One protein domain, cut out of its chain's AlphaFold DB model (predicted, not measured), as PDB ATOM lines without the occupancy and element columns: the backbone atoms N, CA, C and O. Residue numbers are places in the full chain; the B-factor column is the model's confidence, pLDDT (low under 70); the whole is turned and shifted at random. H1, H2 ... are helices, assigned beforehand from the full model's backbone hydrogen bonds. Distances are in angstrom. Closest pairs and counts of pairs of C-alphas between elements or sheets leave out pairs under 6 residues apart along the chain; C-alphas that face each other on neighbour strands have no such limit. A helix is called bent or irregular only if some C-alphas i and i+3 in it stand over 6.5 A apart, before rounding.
ATOM      1  N   MET A 380     221.288 214.243 102.969       37.47
ATOM      2  CA  MET A 380     222.676 214.584 103.351       37.47
ATOM      3  C   MET A 380     223.188 213.963 104.665       37.47
ATOM      4  O   MET A 380     224.399 213.889 104.834       37.47
ATOM      5  N   ILE A 381     222.314 213.558 105.589       42.31
ATOM      6  CA  ILE A 381     222.625 212.862 106.856       42.31
ATOM      7  C   ILE A 381     221.473 211.877 107.091       42.31
ATOM      8  O   ILE A 381     220.320 212.251 106.870       42.31
ATOM      9  N   SER A 382     221.746 210.635 107.494       45.62
ATOM     10  CA  SER A 382     220.682 209.681 107.841       45.62
ATOM     11  C   SER A 382     220.059 209.998 109.209       45.62
ATOM     12  O   SER A 382     220.713 210.542 110.096       45.62
ATOM     13  N   VAL A 383     218.793 209.621 109.419       41.12
ATOM     14  CA  VAL A 383     218.077 209.832 110.697       41.12
ATOM     15  C   VAL A 383     218.824 209.203 111.887       41.12
ATOM     16  O   VAL A 383     218.874 209.796 112.962       41.12
ATOM     17  N   MET A 384     219.482 208.054 111.690       42.59
ATOM     18  CA  MET A 384     220.331 207.425 112.714       42.59
ATOM     19  C   MET A 384     221.583 208.249 113.044       42.59
ATOM     20  O   MET A 384     221.909 208.413 114.216       42.59
ATOM     21  N   GLU A 385     222.279 208.792 112.043       47.72
ATOM     22  CA  GLU A 385     223.467 209.635 112.265       47.72
ATOM     23  C   GLU A 385     223.101 210.954 112.955       47.72
ATOM     24  O   GLU A 385     223.818 211.419 113.839       47.72
ATOM     25  N   PHE A 386     221.951 211.531 112.599       47.97
ATOM     26  CA  PHE A 386     221.404 212.714 113.257       47.97
ATOM     27  C   PHE A 386     221.055 212.443 114.729       47.97
ATOM     28  O   PHE A 386     221.398 213.237 115.603       47.97
ATOM     29  N   ARG A 387     220.434 211.292 115.018       45.28
ATOM     30  CA  ARG A 387     220.094 210.857 116.380       45.28
ATOM     31  C   ARG A 387     221.322 210.738 117.283       45.28
ATOM     32  O   ARG A 387     221.239 211.116 118.447       45.28
ATOM     33  N   GLU A 388     222.442 210.227 116.773       49.00
ATOM     34  CA  GLU A 388     223.684 210.162 117.556       49.00
ATOM     35  C   GLU A 388     224.306 211.549 117.763       49.00
ATOM     36  O   GLU A 388     224.692 211.871 118.883       49.00
ATOM     37  N   LEU A 389     224.299 212.418 116.745       49.31
ATOM     38  CA  LEU A 389     224.783 213.800 116.866       49.31
ATOM     39  C   LEU A 389     223.979 214.632 117.883       49.31
ATOM     40  O   LEU A 389     224.561 215.441 118.602       49.31
ATOM     41  N   CYS A 390     222.662 214.419 117.991       42.22
ATOM     42  CA  CYS A 390     221.804 215.087 118.979       42.22
ATOM     43  C   CYS A 390     222.094 214.698 120.435       42.22
ATOM     44  O   CYS A 390     221.670 215.413 121.340       42.22
ATOM     45  N   LYS A 391     222.799 213.586 120.679       45.44
ATOM     46  CA  LYS A 391     223.235 213.191 122.029       45.44
ATOM     47  C   LYS A 391     224.532 213.883 122.453       45.44
ATOM     48  O   LYS A 391     224.955 213.719 123.596       45.44
ATOM     49  N   LEU A 392     225.195 214.585 121.536       50.44
ATOM     50  CA  LEU A 392     226.483 215.212 121.777       50.44
ATOM     51  C   LEU A 392     226.320 216.636 122.308       50.44
ATOM     52  O   LEU A 392     225.359 217.333 121.995       50.44
ATOM     53  N   THR A 393     227.298 217.094 123.087       56.56
ATOM     54  CA  THR A 393     227.305 218.468 123.603       56.56
ATOM     55  C   THR A 393     227.467 219.492 122.472       56.56
ATOM     56  O   THR A 393     228.018 219.190 121.407       56.56
ATOM     57  N   ASN A 394     227.071 220.745 122.732       62.62
ATOM     58  CA  ASN A 394     227.254 221.877 121.807       62.62
ATOM     59  C   ASN A 394     228.696 221.998 121.261       62.62
ATOM     60  O   ASN A 394     228.904 222.520 120.164       62.62
ATOM     61  N   SER A 395     229.700 221.507 121.994       66.94
ATOM     62  CA  SER A 395     231.094 221.514 121.546       66.94
ATOM     63  C   SER A 395     231.334 220.591 120.344       66.94
ATOM     64  O   SER A 395     231.930 220.993 119.345       66.94
ATOM     65  N   TYR A 396     230.829 219.360 120.397       69.25
ATOM     66  CA  TYR A 396     230.985 218.385 119.314       69.25
ATOM     67  C   TYR A 396     230.120 218.728 118.097       69.25
ATOM     68  O   TYR A 396     230.543 218.540 116.959       69.25
ATOM     69  N   ALA A 397     228.952 219.324 118.332       65.69
ATOM     70  CA  ALA A 397     228.113 219.932 117.306       65.69
ATOM     71  C   ALA A 397     228.865 220.978 116.465       65.69
ATOM     72  O   ALA A 397     228.841 220.962 115.228       65.69
ATOM     73  N   LYS A 398     229.568 221.889 117.148       69.06
ATOM     74  CA  LYS A 398     230.379 222.920 116.502       69.06
ATOM     75  C   LYS A 398     231.524 222.300 115.709       69.06
ATOM     76  O   LYS A 398     231.742 222.715 114.568       69.06
ATOM     77  N   LEU A 399     232.199 221.297 116.272       73.69
ATOM     78  CA  LEU A 399     233.263 220.565 115.589       73.69
ATOM     79  C   LEU A 399     232.755 219.890 114.308       73.69
ATOM     80  O   LEU A 399     233.341 220.087 113.249       73.69
ATOM     81  N   PHE A 400     231.629 219.174 114.375       73.88
ATOM     82  CA  PHE A 400     231.001 218.530 113.216       73.88
ATOM     83  C   PHE A 400     230.765 219.512 112.067       73.88
ATOM     84  O   PHE A 400     231.068 219.219 110.914       73.88
ATOM     85  N   SER A 401     230.296 220.722 112.381       69.75
ATOM     86  CA  SER A 401     230.049 221.743 111.362       69.75
ATOM     87  C   SER A 401     231.296 222.276 110.656       69.75
ATOM     88  O   SER A 401     231.181 222.904 109.602       69.75
ATOM     89  N   LYS A 402     232.466 222.083 111.269       72.62
ATOM     90  CA  LYS A 402     233.756 222.547 110.770       72.62
ATOM     91  C   LYS A 402     234.466 221.507 109.917       72.62
ATOM     92  O   LYS A 402     235.434 221.880 109.279       72.62
ATOM     93  N   LEU A 403     234.001 220.258 109.884       73.94
ATOM     94  CA  LEU A 403     234.611 219.199 109.085       73.94
ATOM     95  C   LEU A 403     234.020 219.184 107.665       73.94
ATOM     96  O   LEU A 403     232.811 219.042 107.484       73.94
ATOM     97  N   ARG A 404     234.878 219.309 106.646       65.69
ATOM     98  CA  ARG A 404     234.508 219.266 105.214       65.69
ATOM     99  C   ARG A 404     234.334 217.870 104.598       65.69
ATOM    100  O   ARG A 404     234.020 217.787 103.409       65.69
ATOM    101  N   SER A 405     234.555 216.790 105.350       65.81
ATOM    102  CA  SER A 405     234.353 215.413 104.869       65.81
ATOM    103  C   SER A 405     232.879 215.134 104.536       65.81
ATOM    104  O   SER A 405     231.997 215.963 104.785       65.81
ATOM    105  N   THR A 406     232.581 213.982 103.913       57.75
ATOM    106  CA  THR A 406     231.173 213.609 103.708       57.75
ATOM    107  C   THR A 406     230.470 213.613 105.066       57.75
ATOM    108  O   THR A 406     231.055 213.207 106.070       57.75
ATOM    109  N   LYS A 407     229.233 214.121 105.138       60.69
ATOM    110  CA  LYS A 407     228.586 214.340 106.441       60.69
ATOM    111  C   LYS A 407     228.409 213.042 107.252       60.69
ATOM    112  O   LYS A 407     228.395 213.113 108.474       60.69
ATOM    113  N   ALA A 408     228.334 211.885 106.589       57.62
ATOM    114  CA  ALA A 408     228.337 210.561 107.219       57.62
ATOM    115  C   ALA A 408     229.701 210.222 107.856       57.62
ATOM    116  O   ALA A 408     229.776 209.891 109.041       57.62
ATOM    117  N   ASP A 409     230.796 210.397 107.106       67.44
ATOM    118  CA  ASP A 409     232.157 210.171 107.613       67.44
ATOM    119  C   ASP A 409     232.497 211.141 108.757       67.44
ATOM    120  O   ASP A 409     233.081 210.742 109.764       67.44
ATOM    121  N   ALA A 410     232.073 212.405 108.640       65.94
ATOM    122  CA  ALA A 410     232.219 213.417 109.684       65.94
ATOM    123  C   ALA A 410     231.457 213.041 110.965       65.94
ATOM    124  O   ALA A 410     231.982 213.224 112.062       65.94
ATOM    125  N   ALA A 411     230.239 212.499 110.847       63.97
ATOM    126  CA  ALA A 411     229.419 212.130 112.001       63.97
ATOM    127  C   ALA A 411     230.053 210.967 112.771       63.97
ATOM    128  O   ALA A 411     230.213 211.040 113.989       63.97
ATOM    129  N   ASN A 412     230.490 209.927 112.053       74.00
ATOM    130  CA  ASN A 412     231.191 208.794 112.652       74.00
ATOM    131  C   ASN A 412     232.503 209.235 113.330       74.00
ATOM    132  O   ASN A 412     232.797 208.835 114.455       74.00
ATOM    133  N   TYR A 413     233.267 210.115 112.680       79.06
ATOM    134  CA  TYR A 413     234.500 210.656 113.249       79.06
ATOM    135  C   TYR A 413     234.261 211.419 114.559       79.06
ATOM    136  O   TYR A 413     234.926 211.166 115.564       79.06
ATOM    137  N   VAL A 414     233.270 212.313 114.576       75.50
ATOM    138  CA  VAL A 414     232.922 213.119 115.755       75.50
ATOM    139  C   VAL A 414     232.388 212.253 116.896       75.50
ATOM    140  O   VAL A 414     232.750 212.498 118.045       75.50
ATOM    141  N   ASN A 415     231.607 211.211 116.600       72.94
ATOM    142  CA  ASN A 415     231.153 210.254 117.613       72.94
ATOM    143  C   ASN A 415     232.329 209.553 118.297       72.94
ATOM    144  O   ASN A 415     232.385 209.502 119.522       72.94
ATOM    145  N   ARG A 416     233.325 209.095 117.533       83.19
ATOM    146  CA  ARG A 416     234.522 208.458 118.108       83.19
ATOM    147  C   ARG A 416     235.353 209.430 118.950       83.19
ATOM    148  O   ARG A 416     235.864 209.061 120.005       83.19
ATOM    149  N   LEU A 417     235.450 210.697 118.539       83.62
ATOM    150  CA  LEU A 417     236.060 211.753 119.361       83.62
ATOM    151  C   LEU A 417     235.267 212.031 120.650       83.62
ATOM    152  O   LEU A 417     235.852 212.420 121.667       83.62
ATOM    153  N   ALA A 418     233.944 211.861 120.622       75.62
ATOM    154  CA  ALA A 418     233.092 211.976 121.800       75.62
ATOM    155  C   ALA A 418     233.276 210.798 122.761       75.62
ATOM    156  O   ALA A 418     233.454 211.019 123.956       75.62
ATOM    157  N   GLU A 419     233.340 209.571 122.243       80.56
ATOM    158  CA  GLU A 419     233.663 208.368 123.024       80.56
ATOM    159  C   GLU A 419     235.042 208.470 123.693       80.56
ATOM    160  O   GLU A 419     235.207 208.075 124.845       80.56
ATOM    161  N   ALA A 420     236.019 209.077 123.012       78.44
ATOM    162  CA  ALA A 420     237.347 209.359 123.559       78.44
ATOM    163  C   ALA A 420     237.400 210.582 124.501       78.44
ATOM    164  O   ALA A 420     238.489 210.970 124.936       78.44
ATOM    165  N   ALA A 421     236.260 211.224 124.787       80.94
ATOM    166  CA  ALA A 421     236.146 212.445 125.589       80.94
ATOM    167  C   ALA A 421     237.097 213.581 125.140       80.94
ATOM    168  O   ALA A 421     237.565 214.382 125.952       80.94
ATOM    169  N   ALA A 422     237.393 213.667 123.836       84.38
ATOM    170  CA  ALA A 422     238.440 214.529 123.284       84.38
ATOM    171  C   ALA A 422     238.242 216.037 123.540       84.38
ATOM    172  O   ALA A 422     239.223 216.762 123.674       84.38
ATOM    173  N   LEU A 423     236.998 216.520 123.630       80.44
ATOM    174  CA  LEU A 423     236.677 217.928 123.908       80.44
ATOM    175  C   LEU A 423     236.286 218.179 125.369       80.44
ATOM    176  O   LEU A 423     235.793 219.261 125.693       80.44
ATOM    177  N   SER A 424     236.483 217.206 126.266       79.31
ATOM    178  CA  SER A 424     236.212 217.398 127.693       79.31
ATOM    179  C   SER A 424     236.921 218.660 128.209       79.31
ATOM    180  O   SER A 424     238.057 218.948 127.837       79.31
ATOM    181  N   GLY A 425     236.236 219.484 129.001       69.00
ATOM    182  CA  GLY A 425     236.776 220.751 129.519       69.00
ATOM    183  C   GLY A 425     237.041 221.868 128.489       69.00
ATOM    184  O   GLY A 425     237.339 222.983 128.907       69.00
ATOM    185  N   ILE A 426     236.898 221.629 127.178       74.88
ATOM    186  CA  ILE A 426     237.033 222.652 126.127       74.88
ATOM    187  C   ILE A 426     235.634 223.170 125.773       74.88
ATOM    188  O   ILE A 426     234.882 222.554 125.015       74.88
ATOM    189  N   LYS A 427     235.267 224.305 126.372       70.94
ATOM    190  CA  LYS A 427     233.944 224.933 126.198       70.94
ATOM    191  C   LYS A 427     233.950 226.114 125.224       70.94
ATOM    192  O   LYS A 427     232.885 226.512 124.760       70.94
ATOM    193  N   ASP A 428     235.123 226.664 124.923       78.25
ATOM    194  CA  ASP A 428     235.254 227.804 124.020       78.25
ATOM    195  C   ASP A 428     235.014 227.394 122.555       78.25
ATOM    196  O   ASP A 428     235.690 226.527 121.996       78.25
ATOM    197  N   MET A 429     234.032 228.045 121.933       74.56
ATOM    198  CA  MET A 429     233.604 227.790 120.559       74.56
ATOM    199  C   MET A 429     234.624 228.253 119.518       74.56
ATOM    200  O   MET A 429     234.635 227.708 118.409       74.56
ATOM    201  N   GLU A 430     235.461 229.240 119.842       80.75
ATOM    202  CA  GLU A 430     236.543 229.684 118.963       80.75
ATOM    203  C   GLU A 430     237.680 228.659 118.963       80.75
ATOM    204  O   GLU A 430     238.083 228.189 117.894       80.75
ATOM    205  N   ALA A 431     238.084 228.189 120.148       84.56
ATOM    206  CA  ALA A 431     239.035 227.091 120.305       84.56
ATOM    207  C   ALA A 431     238.617 225.812 119.555       84.56
ATOM    208  O   ALA A 431     239.427 225.190 118.866       84.56
ATOM    209  N   ILE A 432     237.334 225.440 119.623       81.62
ATOM    210  CA  ILE A 432     236.794 224.297 118.866       81.62
ATOM    211  C   ILE A 432     236.901 224.525 117.353       81.62
ATOM    212  O   ILE A 432     237.134 223.579 116.600       81.62
ATOM    213  N   GLY A 433     236.761 225.773 116.897       82.25
ATOM    214  CA  GLY A 433     236.983 226.146 115.503       82.25
ATOM    215  C   GLY A 433     238.402 225.829 115.030       82.25
ATOM    216  O   GLY A 433     238.551 225.190 113.991       82.25
ATOM    217  N   VAL A 434     239.415 226.209 115.817       86.75
ATOM    218  CA  VAL A 434     240.839 225.937 115.531       86.75
ATOM    219  C   VAL A 434     241.121 224.434 115.492       86.75
ATOM    220  O   VAL A 434     241.776 223.943 114.572       86.75
ATOM    221  N   ILE A 435     240.587 223.681 116.459       89.25
ATOM    222  CA  ILE A 435     240.720 222.217 116.496       89.25
ATOM    223  C   ILE A 435     240.092 221.587 115.246       89.25
ATOM    224  O   ILE A 435     240.694 220.703 114.636       89.25
ATOM    225  N   GLY A 436     238.913 222.059 114.835       85.94
ATOM    226  CA  GLY A 436     238.242 221.591 113.625       85.94
ATOM    227  C   GLY A 436     239.080 221.782 112.365       85.94
ATOM    228  O   GLY A 436     239.214 220.842 111.591       85.94
ATOM    229  N   GLU A 437     239.703 222.950 112.193       86.12
ATOM    230  CA  GLU A 437     240.567 223.241 111.036       86.12
ATOM    231  C   GLU A 437     241.799 222.326 110.963       86.12
ATOM    232  O   GLU A 437     242.212 221.922 109.874       86.12
ATOM    233  N   TYR A 438     242.370 221.954 112.111       88.62
ATOM    234  CA  TYR A 438     243.456 220.975 112.158       88.62
ATOM    235  C   TYR A 438     242.970 219.574 111.755       88.62
ATOM    236  O   TYR A 438     243.565 218.935 110.886       88.62
ATOM    237  N   LEU A 439     241.852 219.125 112.334       87.50
ATOM    238  CA  LEU A 439     241.273 217.802 112.075       87.50
ATOM    239  C   LEU A 439     240.722 217.636 110.647       87.50
ATOM    240  O   LEU A 439     240.552 216.509 110.193       87.50
ATOM    241  N   GLU A 440     240.465 218.726 109.913       81.00
ATOM    242  CA  GLU A 440     240.138 218.656 108.479       81.00
ATOM    243  C   GLU A 440     241.289 218.085 107.637       81.00
ATOM    244  O   GLU A 440     241.042 217.467 106.601       81.00
ATOM    245  N   ASN A 441     242.535 218.330 108.050       76.94
ATOM    246  CA  ASN A 441     243.724 218.012 107.260       76.94
ATOM    247  C   ASN A 441     244.501 216.814 107.819       76.94
ATOM    248  O   ASN A 441     245.194 216.137 107.062       76.94
ATOM    249  N   GLU A 442     244.376 216.547 109.120       77.44
ATOM    250  CA  GLU A 442     245.149 215.538 109.842       77.44
ATOM    251  C   GLU A 442     244.221 214.583 110.606       77.44
ATOM    252  O   GLU A 442     243.391 215.013 111.410       77.44
ATOM    253  N   ASP A 443     244.396 213.270 110.422       82.44
ATOM    254  CA  ASP A 443     243.632 212.264 111.171       82.44
ATOM    255  C   ASP A 443     244.288 211.976 112.530       82.44
ATOM    256  O   ASP A 443     244.949 210.954 112.748       82.44
ATOM    257  N   LEU A 444     244.112 212.921 113.460       87.38
ATOM    258  CA  LEU A 444     244.694 212.836 114.799       87.38
ATOM    259  C   LEU A 444     244.183 211.626 115.582       87.38
ATOM    260  O   LEU A 444     244.943 211.027 116.340       87.38
ATOM    261  N   LEU A 445     242.905 211.271 115.417       84.75
ATOM    262  CA  LEU A 445     242.311 210.119 116.089       84.75
ATOM    263  C   LEU A 445     242.991 208.824 115.670       84.75
ATOM    264  O   LEU A 445     243.398 208.047 116.531       84.75
ATOM    265  N   ARG A 446     243.177 208.623 114.366       86.44
ATOM    266  CA  ARG A 446     243.883 207.447 113.871       86.44
ATOM    267  C   ARG A 446     245.326 207.402 114.363       86.44
ATOM    268  O   ARG A 446     245.772 206.357 114.829       86.44
ATOM    269  N   TRP A 447     246.046 208.524 114.312       90.00
ATOM    270  CA  TRP A 447     247.402 208.586 114.860       90.00
ATOM    271  C   TRP A 447     247.427 208.238 116.356       90.00
ATOM    272  O   TRP A 447     248.256 207.442 116.790       90.00
ATOM    273  N   TYR A 448     246.497 208.779 117.143       89.56
ATOM    274  CA  TYR A 448     246.388 208.504 118.574       89.56
ATOM    275  C   TYR A 448     246.146 207.012 118.856       89.56
ATOM    276  O   TYR A 448     246.809 206.436 119.720       89.56
ATOM    277  N   GLU A 449     245.278 206.362 118.086       86.94
ATOM    278  CA  GLU A 449     245.013 204.922 118.190       86.94
ATOM    279  C   GLU A 449     246.231 204.065 117.808       86.94
ATOM    280  O   GLU A 449     246.523 203.073 118.478       86.94
ATOM    281  N   GLU A 450     246.974 204.459 116.772       89.75
ATOM    282  CA  GLU A 450     248.162 203.739 116.288       89.75
ATOM    283  C   GLU A 450     249.414 203.991 117.156       89.75
ATOM    284  O   GLU A 450     250.304 203.142 117.232       89.75
ATOM    285  N   SER A 451     249.485 205.132 117.846       87.62
ATOM    286  CA  SER A 451     250.651 205.570 118.632       87.62
ATOM    287  C   SER A 451     250.869 204.805 119.945       87.62
ATOM    288  O   SER A 451     251.949 204.871 120.531       87.62
ATOM    289  N   GLY A 452     249.845 204.108 120.450       87.62
ATOM    290  CA  GLY A 452     249.874 203.467 121.768       87.62
ATOM    291  C   GLY A 452     249.737 204.429 122.959       87.62
ATOM    292  O   GLY A 452     249.775 203.975 124.102       87.62
ATOM    293  N   LEU A 453     249.521 205.733 122.730       89.62
ATOM    294  CA  LEU A 453     249.378 206.741 123.794       89.62
ATOM    295  C   LEU A 453     248.189 206.457 124.728       89.62
ATOM    296  O   LEU A 453     248.297 206.642 125.942       89.62
ATOM    297  N   ALA A 454     247.088 205.923 124.191       86.44
ATOM    298  CA  ALA A 454     245.936 205.500 124.988       86.44
ATOM    299  C   ALA A 454     246.310 204.421 126.023       86.44
ATOM    300  O   ALA A 454     245.897 204.496 127.180       86.44
ATOM    301  N   ALA A 455     247.149 203.451 125.640       85.25
ATOM    302  CA  ALA A 455     247.624 202.396 126.537       85.25
ATOM    303  C   ALA A 455     248.584 202.930 127.616       85.25
ATOM    304  O   ALA A 455     248.688 202.346 128.692       85.25
ATOM    305  N   MET A 456     249.242 204.064 127.356       85.06
ATOM    306  CA  MET A 456     250.031 204.804 128.348       85.06
ATOM    307  C   MET A 456     249.164 205.669 129.282       85.06
ATOM    308  O   MET A 456     249.699 206.351 130.157       85.06
ATOM    309  N   GLY A 457     247.835 205.661 129.114       85.38
ATOM    310  CA  GLY A 457     246.899 206.437 129.928       85.38
ATOM    311  C   GLY A 457     246.921 207.939 129.639       85.38
ATOM    312  O   GLY A 457     246.622 208.729 130.536       85.38
ATOM    313  N   ILE A 458     247.311 208.341 128.425       91.00
ATOM    314  CA  ILE A 458     247.384 209.744 127.995       91.00
ATOM    315  C   ILE A 458     246.033 210.142 127.392       91.00
ATOM    316  O   ILE A 458     245.702 209.636 126.325       91.00
ATOM    317  N   PRO A 459     245.245 211.033 128.021       90.62
ATOM    318  CA  PRO A 459     243.931 211.398 127.503       90.62
ATOM    319  C   PRO A 459     244.024 212.181 126.193       90.62
ATOM    320  O   PRO A 459     244.806 213.128 126.080       90.62
ATOM    321  N   MET A 460     243.141 211.870 125.239       90.12
ATOM    322  CA  MET A 460     243.057 212.588 123.961       90.12
ATOM    323  C   MET A 460     242.799 214.094 124.142       90.12
ATOM    324  O   MET A 460     243.278 214.914 123.363       90.12
ATOM    325  N   GLN A 461     242.112 214.466 125.221       90.88
ATOM    326  CA  GLN A 461     241.867 215.851 125.617       90.88
ATOM    327  C   GLN A 461     243.148 216.694 125.751       90.88
ATOM    328  O   GLN A 461     243.161 217.861 125.358       90.88
ATOM    329  N   LEU A 462     244.240 216.125 126.279       93.06
ATOM    330  CA  LEU A 462     245.508 216.855 126.412       93.06
ATOM    331  C   LEU A 462     246.098 217.188 125.040       93.06
ATOM    332  O   LEU A 462     246.604 218.288 124.827       93.06
ATOM    333  N   LEU A 463     245.961 216.265 124.087       94.06
ATOM    334  CA  LEU A 463     246.401 216.473 122.712       94.06
ATOM    335  C   LEU A 463     245.544 217.529 122.010       94.06
ATOM    336  O   LEU A 463     246.095 218.380 121.319       94.06
ATOM    337  N   MET A 464     244.227 217.545 122.240       92.81
ATOM    338  CA  MET A 464     243.344 218.592 121.701       92.81
ATOM    339  C   MET A 464     243.705 219.982 122.233       92.81
ATOM    340  O   MET A 464     243.739 220.949 121.472       92.81
ATOM    341  N   ARG A 465     244.059 220.091 123.518       93.19
ATOM    342  CA  ARG A 465     244.597 221.341 124.081       93.19
ATOM    343  C   ARG A 465     245.946 221.716 123.470       93.19
ATOM    344  O   ARG A 465     246.169 222.877 123.159       93.19
ATOM    345  N   ALA A 466     246.839 220.756 123.249       93.38
ATOM    346  CA  ALA A 466     248.114 221.029 122.590       93.38
ATOM    347  C   ALA A 466     247.933 221.485 121.125       93.38
ATOM    348  O   ALA A 466     248.658 222.370 120.665       93.38
ATOM    349  N   VAL A 467     246.942 220.936 120.405       92.81
ATOM    350  CA  VAL A 467     246.543 221.372 119.052       92.81
ATOM    351  C   VAL A 467     246.120 222.836 119.050       92.81
ATOM    352  O   VAL A 467     246.587 223.597 118.204       92.81
ATOM    353  N   LEU A 468     245.288 223.238 120.016       91.38
ATOM    354  CA  LEU A 468     244.827 224.620 120.162       91.38
ATOM    355  C   LEU A 468     245.996 225.616 120.237       91.38
ATOM    356  O   LEU A 468     245.918 226.707 119.678       91.38
ATOM    357  N   TYR A 469     247.101 225.219 120.871       91.06
ATOM    358  CA  TYR A 469     248.300 226.046 121.023       91.06
ATOM    359  C   TYR A 469     249.353 225.845 119.921       91.06
ATOM    360  O   TYR A 469     250.470 226.351 120.045       91.06
ATOM    361  N   GLY A 470     249.040 225.106 118.851       90.94
ATOM    362  CA  GLY A 470     249.956 224.889 117.728       90.94
ATOM    363  C   GLY A 470     251.152 223.980 118.050       90.94
ATOM    364  O   GLY A 470     252.228 224.145 117.474       90.94
ATOM    365  N   ARG A 471     251.006 223.044 118.998       93.75
ATOM    366  CA  ARG A 471     252.102 222.208 119.536       93.75
ATOM    367  C   ARG A 471     252.137 220.778 118.998       93.75
ATOM    368  O   ARG A 471     252.866 219.934 119.513       93.75
ATOM    369  N   GLN A 472     251.412 220.512 117.921       90.75
ATOM    370  CA  GLN A 472     251.427 219.236 117.204       90.75
ATOM    371  C   GLN A 472     252.827 218.796 116.740       90.75
ATOM    372  O   GLN A 472     253.098 217.597 116.786       90.75
ATOM    373  N   PRO A 473     253.765 219.701 116.376       92.12
ATOM    374  CA  PRO A 473     255.130 219.299 116.032       92.12
ATOM    375  C   PRO A 473     255.877 218.532 117.134       92.12
ATOM    376  O   PRO A 473     256.804 217.793 116.821       92.12
ATOM    377  N   PHE A 474     255.471 218.669 118.404       94.06
ATOM    378  CA  PHE A 474     256.072 217.949 119.531       94.06
ATOM    379  C   PHE A 474     255.507 216.537 119.733       94.06
ATOM    380  O   PHE A 474     256.048 215.772 120.527       94.06
ATOM    381  N   PHE A 475     254.420 216.164 119.050       92.50
ATOM    382  CA  PHE A 475     253.731 214.887 119.268       92.50
ATOM    383  C   PHE A 475     254.628 213.645 119.122       92.50
ATOM    384  O   PHE A 475     254.492 212.740 119.945       92.50
ATOM    385  N   PRO A 476     255.588 213.590 118.175       90.94
ATOM    386  CA  PRO A 476     256.534 212.477 118.088       90.94
ATOM    387  C   PRO A 476     257.490 212.346 119.286       90.94
ATOM    388  O   PRO A 476     258.075 211.283 119.470       90.94
ATOM    389  N   GLU A 477     257.676 213.405 120.082       92.50
ATOM    390  CA  GLU A 477     258.531 213.407 121.279       92.50
ATOM    391  C   GLU A 477     257.769 213.007 122.560       92.50
ATOM    392  O   GLU A 477     258.385 212.882 123.618       92.50
ATOM    393  N   ILE A 478     256.446 212.791 122.493       93.00
ATOM    394  CA  ILE A 478     255.634 212.383 123.648       93.00
ATOM    395  C   ILE A 478     255.954 210.933 124.015       93.00
ATOM    396  O   ILE A 478     255.717 210.005 123.244       93.00
ATOM    397  N   THR A 479     256.443 210.733 125.236       90.06
ATOM    398  CA  THR A 479     256.787 209.408 125.780       90.06
ATOM    399  C   THR A 479     256.001 209.056 127.035       90.06
ATOM    400  O   THR A 479     255.942 207.892 127.431       90.06
ATOM    401  N   CYS A 480     255.399 210.052 127.682       90.19
ATOM    402  CA  CYS A 480     254.624 209.867 128.896       90.19
ATOM    403  C   CYS A 480     253.518 210.918 129.025       90.19
ATOM    404  O   CYS A 480     253.491 211.931 128.329       90.19
ATOM    405  N   ARG A 481     252.606 210.695 129.976       90.38
ATOM    406  CA  ARG A 481     251.503 211.620 130.264       90.38
ATOM    407  C   ARG A 481     251.964 213.029 130.628       90.38
ATOM    408  O   ARG A 481     251.331 213.986 130.202       90.38
ATOM    409  N   TRP A 482     253.078 213.156 131.343       89.62
ATOM    410  CA  TRP A 482     253.618 214.462 131.721       89.62
ATOM    411  C   TRP A 482     254.013 215.311 130.503       89.62
ATOM    412  O   TRP A 482     253.824 216.524 130.521       89.62
ATOM    413  N   ASP A 483     254.481 214.687 129.417       92.88
ATOM    414  CA  ASP A 483     254.791 215.398 128.172       92.88
ATOM    415  C   ASP A 483     253.526 216.023 127.577       92.88
ATOM    416  O   ASP A 483     253.522 217.190 127.191       92.88
ATOM    417  N   ALA A 484     252.427 215.265 127.560       93.38
ATOM    418  CA  ALA A 484     251.139 215.745 127.079       93.38
ATOM    419  C   ALA A 484     250.541 216.830 127.994       93.38
ATOM    420  O   ALA A 484     249.978 217.799 127.494       93.38
ATOM    421  N   GLU A 485     250.687 216.701 129.316       92.75
ATOM    422  CA  GLU A 485     250.251 217.719 130.287       92.75
ATOM    423  C   GLU A 485     251.025 219.028 130.096       92.75
ATOM    424  O   GLU A 485     250.418 220.092 130.000       92.75
ATOM    425  N   PHE A 486     252.348 218.948 129.942       94.44
ATOM    426  CA  PHE A 486     253.198 220.100 129.656       94.44
ATOM    427  C   PHE A 486     252.802 220.790 128.343       94.44
ATOM    428  O   PHE A 486     252.661 222.011 128.291       94.44
ATOM    429  N   LEU A 487     252.561 220.021 127.279       94.75
ATOM    430  CA  LEU A 487     252.131 220.564 125.988       94.75
ATOM    431  C   LEU A 487     250.683 221.078 125.991       94.75
ATOM    432  O   LEU A 487     250.325 221.835 125.090       94.75
ATOM    433  N   ALA A 488     249.866 220.729 126.981       93.19
ATOM    434  CA  ALA A 488     248.518 221.267 127.161       93.19
ATOM    435  C   ALA A 488     248.486 222.579 127.974       93.19
ATOM    436  O   ALA A 488     247.417 223.187 128.100       93.19
ATOM    437  N   GLU A 489     249.623 223.019 128.523       91.44
ATOM    438  CA  GLU A 489     249.719 224.194 129.397       91.44
ATOM    439  C   GLU A 489     249.636 225.510 128.625       91.44
ATOM    440  O   GLU A 489     250.347 225.693 127.641       91.44
ATOM    441  N   GLU A 490     248.829 226.473 129.054       88.69
ATOM    442  CA  GLU A 490     248.708 227.751 128.346       88.69
ATOM    443  C   GLU A 490     249.929 228.647 128.623       88.69
ATOM    444  O   GLU A 490     249.971 229.427 129.567       88.69
ATOM    445  N   SER A 491     250.970 228.513 127.797       87.31
ATOM    446  CA  SER A 491     252.249 229.197 127.996       87.31
ATOM    447  C   SER A 491     252.872 229.650 126.686       87.31
ATOM    448  O   SER A 491     253.093 228.860 125.764       87.31
ATOM    449  N   SER A 492     253.249 230.925 126.635       87.62
ATOM    450  CA  SER A 492     253.967 231.520 125.506       87.62
ATOM    451  C   SER A 492     255.432 231.078 125.407       87.62
ATOM    452  O   SER A 492     256.113 231.437 124.449       87.62
ATOM    453  N   ALA A 493     255.955 230.344 126.396       87.44
ATOM    454  CA  ALA A 493     257.337 229.865 126.393       87.44
ATOM    455  C   ALA A 493     257.535 228.590 125.551       87.44
ATOM    456  O   ALA A 493     258.664 228.299 125.147       87.44
ATOM    457  N   ILE A 494     256.449 227.857 125.283       91.44
ATOM    458  CA  ILE A 494     256.439 226.616 124.504       91.44
ATOM    459  C   ILE A 494     256.123 226.982 123.055       91.44
ATOM    460  O   ILE A 494     254.965 227.214 122.703       91.44
ATOM    461  N   LEU A 495     257.165 227.075 122.228       89.00
ATOM    462  CA  LEU A 495     257.063 227.581 120.860       89.00
ATOM    463  C   LEU A 495     257.332 226.480 119.827       89.00
ATOM    464  O   LEU A 495     258.253 225.683 120.019       89.00
ATOM    465  N   PRO A 496     256.611 226.472 118.691       83.81
ATOM    466  CA  PRO A 496     256.920 225.579 117.578       83.81
ATOM    467  C   PRO A 496     258.374 225.737 117.102       83.81
ATOM    468  O   PRO A 496     258.910 226.846 117.061       83.81
ATOM    469  N   GLY A 497     259.011 224.628 116.717       85.12
ATOM    470  CA  GLY A 497     260.401 224.605 116.235       85.12
ATOM    471  C   GLY A 497     261.467 224.429 117.324       85.12
ATOM    472  O   GLY A 497     262.653 224.381 117.004       85.12
ATOM    473  N   GLN A 498     261.064 224.318 118.590       90.25
ATOM    474  CA  GLN A 498     261.918 223.853 119.688       90.25
ATOM    475  C   GLN A 498     261.896 222.320 119.768       90.25
ATOM    476  O   GLN A 498     260.931 221.698 119.331       90.25
ATOM    477  N   THR A 499     262.923 221.718 120.373       91.00
ATOM    478  CA  THR A 499     262.791 220.356 120.922       91.00
ATOM    479  C   THR A 499     261.994 220.404 122.226       91.00
ATOM    480  O   THR A 499     261.933 221.456 122.876       91.00
ATOM    481  N   LEU A 500     261.411 219.285 122.667       90.38
ATOM    482  CA  LEU A 500     260.664 219.247 123.931       90.38
ATOM    483  C   LEU A 500     261.546 219.650 125.131       90.38
ATOM    484  O   LEU A 500     261.098 220.350 126.040       90.38
ATOM    485  N   SER A 501     262.831 219.287 125.093       88.38
ATOM    486  CA  SER A 501     263.836 219.692 126.086       88.38
ATOM    487  C   SER A 501     264.062 221.212 126.109       88.38
ATOM    488  O   SER A 501     264.048 221.836 127.175       88.38
ATOM    489  N   ASP A 502     264.207 221.839 124.936       89.25
ATOM    490  CA  ASP A 502     264.382 223.293 124.829       89.25
ATOM    491  C   ASP A 502     263.142 224.048 125.319       89.25
ATOM    492  O   ASP A 502     263.263 225.073 125.997       89.25
ATOM    493  N   ALA A 503     261.949 223.530 125.011       91.75
ATOM    494  CA  ALA A 503     260.688 224.095 125.473       91.75
ATOM    495  C   ALA A 503     260.597 224.088 127.006       91.75
ATOM    496  O   ALA A 503     260.283 225.117 127.604       91.75
ATOM    497  N   ARG A 504     260.951 222.977 127.667       90.69
ATOM    498  CA  ARG A 504     260.966 222.880 129.140       90.69
ATOM    499  C   ARG A 504     261.994 223.809 129.777       90.69
ATOM    500  O   ARG A 504     261.692 224.477 130.766       90.69
ATOM    501  N   TYR A 505     263.191 223.904 129.198       89.19
ATOM    502  CA  TYR A 505     264.198 224.860 129.660       89.19
ATOM    503  C   TYR A 505     263.687 226.302 129.561       89.19
ATOM    504  O   TYR A 505     263.835 227.069 130.511       89.19
ATOM    505  N   ASN A 506     263.062 226.675 128.440       89.31
ATOM    506  CA  ASN A 506     262.515 228.017 128.247       89.31
ATOM    507  C   ASN A 506     261.325 228.299 129.170       89.31
ATOM    508  O   ASN A 506     261.255 229.392 129.727       89.31
ATOM    509  N   TYR A 507     260.447 227.317 129.380       90.62
ATOM    510  CA  TYR A 507     259.329 227.401 130.319       90.62
ATOM    511  C   TYR A 507     259.808 227.793 131.719       90.62
ATOM    512  O   TYR A 507     259.367 228.791 132.277       90.62
ATOM    513  N   VAL A 508     260.822 227.093 132.230       89.81
ATOM    514  CA  VAL A 508     261.443 227.407 133.523       89.81
ATOM    515  C   VAL A 508     262.201 228.734 133.499       89.81
ATOM    516  O   VAL A 508     262.127 229.519 134.440       89.81
ATOM    517  N   LYS A 509     262.960 228.998 132.430       86.94
ATOM    518  CA  LYS A 509     263.787 230.204 132.297       86.94
ATOM    519  C   LYS A 509     262.954 231.484 132.306       86.94
ATOM    520  O   LYS A 509     263.476 232.514 132.728       86.94
ATOM    521  N   TYR A 510     261.719 231.456 131.817       88.56
ATOM    522  CA  TYR A 510     260.845 232.630 131.800       88.56
ATOM    523  C   TYR A 510     259.852 232.674 132.966       88.56
ATOM    524  O   TYR A 510     259.230 233.713 133.170       88.56
ATOM    525  N   ASP A 511     259.761 231.616 133.773       91.25
ATOM    526  CA  ASP A 511     258.935 231.609 134.979       91.25
ATOM    527  C   ASP A 511     259.559 232.464 136.100       91.25
ATOM    528  O   ASP A 511     260.738 232.331 136.454       91.25
ATOM    529  N   PHE A 512     258.775 233.394 136.650       91.19
ATOM    530  CA  PHE A 512     259.265 234.366 137.633       91.19
ATOM    531  C   PHE A 512     259.645 233.705 138.964       91.19
ATOM    532  O   PHE A 512     260.729 233.967 139.504       91.19
ATOM    533  N   ASP A 513     258.780 232.825 139.470       92.88
ATOM    534  CA  ASP A 513     258.943 232.172 140.767       92.88
ATOM    535  C   ASP A 513     260.076 231.135 140.724       92.88
ATOM    536  O   ASP A 513     260.899 231.071 141.642       92.88
ATOM    537  N   ALA A 514     260.222 230.401 139.620       91.00
ATOM    538  CA  ALA A 514     261.312 229.454 139.412       91.00
ATOM    539  C   ALA A 514     262.671 230.163 139.426       91.00
ATOM    540  O   ALA A 514     263.580 229.774 140.166       91.00
ATOM    541  N   ASN A 515     262.803 231.264 138.678       88.94
ATOM    542  CA  ASN A 515     264.018 232.082 138.684       88.94
ATOM    543  C   ASN A 515     264.318 232.683 140.058       88.94
ATOM    544  O   ASN A 515     265.481 232.909 140.409       88.94
ATOM    545  N   ARG A 516     263.283 233.004 140.834       90.00
ATOM    546  CA  ARG A 516     263.443 233.489 142.202       90.00
ATOM    547  C   ARG A 516     263.999 232.397 143.110       90.00
ATOM    548  O   ARG A 516     265.013 232.649 143.757       90.00
ATOM    549  N   LEU A 517     263.421 231.196 143.103       90.31
ATOM    550  CA  LEU A 517     263.921 230.065 143.892       90.31
ATOM    551  C   LEU A 517     265.358 229.689 143.503       90.31
ATOM    552  O   LEU A 517     266.207 229.523 144.378       90.31
ATOM    553  N   CYS A 518     265.676 229.633 142.206       88.00
ATOM    554  CA  CYS A 518     267.039 229.338 141.753       88.00
ATOM    555  C   CYS A 518     268.063 230.364 142.258       88.00
ATOM    556  O   CYS A 518     269.150 229.971 142.686       88.00
ATOM    557  N   ARG A 519     267.713 231.660 142.265       87.19
ATOM    558  CA  ARG A 519     268.560 232.723 142.831       87.19
ATOM    559  C   ARG A 519     268.686 232.611 144.346       87.19
ATOM    560  O   ARG A 519     269.800 232.678 144.850       87.19
ATOM    561  N   MET A 520     267.571 232.415 145.053       87.50
ATOM    562  CA  MET A 520     267.549 232.282 146.514       87.50
ATOM    563  C   MET A 520     268.428 231.128 147.000       87.50
ATOM    564  O   MET A 520     269.122 231.261 147.999       87.50
ATOM    565  N   PHE A 521     268.421 230.003 146.286       87.12
ATOM    566  CA  PHE A 521     269.126 228.796 146.715       87.12
ATOM    567  C   PHE A 521     270.529 228.641 146.123       87.12
ATOM    568  O   PHE A 521     271.184 227.627 146.401       87.12
ATOM    569  N   GLU A 522     270.970 229.614 145.318       83.94
ATOM    570  CA  GLU A 522     272.232 229.597 144.567       83.94
ATOM    571  C   GLU A 522     272.386 228.327 143.715       83.94
ATOM    572  O   GLU A 522     273.469 227.754 143.561       83.94
ATOM    573  N   VAL A 523     271.272 227.846 143.158       76.25
ATOM    574  CA  VAL A 523     271.288 226.715 142.233       76.25
ATOM    575  C   VAL A 523     271.830 227.248 140.909       76.25
ATOM    576  O   VAL A 523     271.241 228.146 140.309       76.25
ATOM    577  N   GLY A 524     272.988 226.730 140.481       67.81
ATOM    578  CA  GLY A 524     273.641 227.124 139.229       67.81
ATOM    579  C   GLY A 524     272.744 226.966 137.993       67.81
ATOM    580  O   GLY A 524     271.606 226.506 138.072       67.81
ATOM    581  N   THR A 525     273.261 227.331 136.817       61.28
ATOM    582  CA  THR A 525     272.479 227.355 135.571       61.28
ATOM    583  C   THR A 525     271.704 226.052 135.322       61.28
ATOM    584  O   THR A 525     272.269 224.962 135.267       61.28
ATOM    585  N   ILE A 526     270.394 226.184 135.090       65.94
ATOM    586  CA  ILE A 526     269.414 225.097 134.871       65.94
ATOM    587  C   ILE A 526     269.613 224.415 133.497       65.94
ATOM    588  O   ILE A 526     268.762 223.689 133.013       65.94
ATOM    589  N   LYS A 527     270.746 224.643 132.818       61.25
ATOM    590  CA  LYS A 527     271.023 224.068 131.488       61.25
ATOM    591  C   LYS A 527     271.238 222.547 131.515       61.25
ATOM    592  O   LYS A 527     271.358 221.933 130.463       61.25
ATOM    593  N   ASP A 528     271.317 221.952 132.701       70.19
ATOM    594  CA  ASP A 528     271.232 220.505 132.884       70.19
ATOM    595  C   ASP A 528     269.788 220.051 132.621       70.19
ATOM    596  O   ASP A 528     268.888 220.379 133.398       70.19
ATOM    597  N   GLY A 529     269.576 219.296 131.538       71.31
ATOM    598  CA  GLY A 529     268.249 218.835 131.114       71.31
ATOM    599  C   GLY A 529     267.477 218.115 132.224       71.31
ATOM    600  O   GLY A 529     266.283 218.336 132.387       71.31
ATOM    601  N   THR A 530     268.161 217.365 133.097       79.25
ATOM    602  CA  THR A 530     267.488 216.658 134.199       79.25
ATOM    603  C   THR A 530     266.973 217.593 135.294       79.25
ATOM    604  O   THR A 530     266.020 217.253 135.998       79.25
ATOM    605  N   LYS A 531     267.607 218.758 135.479       80.06
ATOM    606  CA  LYS A 531     267.163 219.793 136.424       80.06
ATOM    607  C   LYS A 531     266.067 220.654 135.811       80.06
ATOM    608  O   LYS A 531     265.125 220.995 136.520       80.06
ATOM    609  N   ALA A 532     266.179 220.964 134.518       83.00
ATOM    610  CA  ALA A 532     265.135 221.654 133.770       83.00
ATOM    611  C   ALA A 532     263.824 220.862 133.802       83.00
ATOM    612  O   ALA A 532     262.797 221.437 134.137       83.00
ATOM    613  N   ASP A 533     263.870 219.547 133.577       86.19
ATOM    614  CA  ASP A 533     262.684 218.688 133.619       86.19
ATOM    615  C   ASP A 533     262.020 218.669 135.001       86.19
ATOM    616  O   ASP A 533     260.813 218.874 135.132       86.19
ATOM    617  N   ARG A 534     262.818 218.475 136.060       86.75
ATOM    618  CA  ARG A 534     262.319 218.483 137.444       86.75
ATOM    619  C   ARG A 534     261.669 219.811 137.804       86.75
ATOM    620  O   ARG A 534     260.582 219.824 138.372       86.75
ATOM    621  N   LEU A 535     262.322 220.920 137.471       89.00
ATOM    622  CA  LEU A 535     261.793 222.242 137.768       89.00
ATOM    623  C   LEU A 535     260.568 222.560 136.906       89.00
ATOM    624  O   LEU A 535     259.587 223.056 137.441       89.00
ATOM    625  N   ALA A 536     260.560 222.196 135.623       90.75
ATOM    626  CA  ALA A 536     259.397 222.360 134.754       90.75
ATOM    627  C   ALA A 536     258.178 221.623 135.317       90.75
ATOM    628  O   ALA A 536     257.087 222.183 135.330       90.75
ATOM    629  N   LYS A 537     258.369 220.415 135.864       90.69
ATOM    630  CA  LYS A 537     257.302 219.667 136.538       90.69
ATOM    631  C   LYS A 537     256.767 220.392 137.779       90.69
ATOM    632  O   LYS A 537     255.556 220.500 137.921       90.69
ATOM    633  N   LEU A 538     257.654 220.924 138.624       91.94
ATOM    634  CA  LEU A 538     257.275 221.687 139.825       91.94
ATOM    635  C   LEU A 538     256.655 223.061 139.510       91.94
ATOM    636  O   LEU A 538     255.959 223.637 140.344       91.94
TER     637      LEU A 538
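AT A GLANCE: This is residues 380 to 538 of the 789 residues of an uncharacterized protein of Anaerotruncus sp. 1XD22-93 (UniProt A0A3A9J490). The model is a loose rod of short helices, most of them crossed where they touch, following one another from one end to the other in roughly chain order. H1 to H4 make one end, H5 to H8 the middle, with H6 and H8 side by side, and H9 to H11 the other end, where the chain turns back after H10 and H11 packs across H9. The printed part has 159 residues with eleven named helices, H1 to H11 in order, and no named strand; the class is all helix. The whole is loose, with a radius of gyration of the C-alphas of 18.6 A and spans of 67 by 28 by 24 A.

HOW THE PARTS SIT: H1, residues 383 to 389, touches H3, residues 407 to 419, at Glu 385 and Ala 411, their closest C-alphas, 6.5 A apart. H2, residues 394 to 402, and H3 form a helical hairpin, a steep tilt of 36 degrees, only just past shallow, with the closest C-alphas, Phe 400 and Val 414, 6.3 A apart. H2 also touches H4, residues 429 to 439, at a steep tilt of 45 degrees; their closest C-alphas, Lys 402 and Gly 436, are 5.4 A apart. H5, residues 444 to 451, meets H4 only through their link. H5 is close to but not clearly touching H6, residues 460 to 468; the closest C-alphas, Tyr 448 and Met 460, are 7.5 A apart. H4 and H6 touch about perpendicular, at 82 degrees, with the closest C-alphas, Ile 435 and Leu 468, 6.0 A apart. H7, residues 472 to 477, is irregular, with C-alphas 473 and 476 7.3 A apart. H7 and H8, residues 481 to 487, are near each other. H6 and H8 touch at a shallow tilt of 17 degrees, the same way; the closest C-alphas, Ala 466 and Leu 487, are 5.3 A apart. H8 and H9, residues 500 to 510, are near each other. H9 and H10, residues 512 to 520, only just touch, and only at the corner, with 3 pairs of C-alphas within 8 A, the closest Val 508 and Ala 514, 6.2 A. H11, residues 529 to 538, touches H9 at a steep tilt of 61 degrees, with the closest C-alphas, Tyr 505 and Ala 532, 5.3 A apart. The O i to N i+4 pairs are within hydrogen-bond range throughout the helices but for H7, with 0 of 2, where 2 of 3 O i to N i+3 pairs are.

IN THESE COORDINATES: H1 begins at C-alpha 383, (218.077, 209.832, 110.697). From first to last C-alpha H3 measures 18.3 A, H9 15.5 A and H4 15.2 A. H11 ends at C-alpha 538, (257.275, 221.687, 139.825).

THE WHOLE: The C-alphas of Val 383 and Glu 522, the two farthest apart, are 66.9 A apart. The printed part has no cut. The link from H8 to H9, residues 488 to 499, is long. Mean pLDDT of the printed part is 80.3; 33 residues are under 70, among them residues 380 to 398, 404 to 411 and 524 to 527.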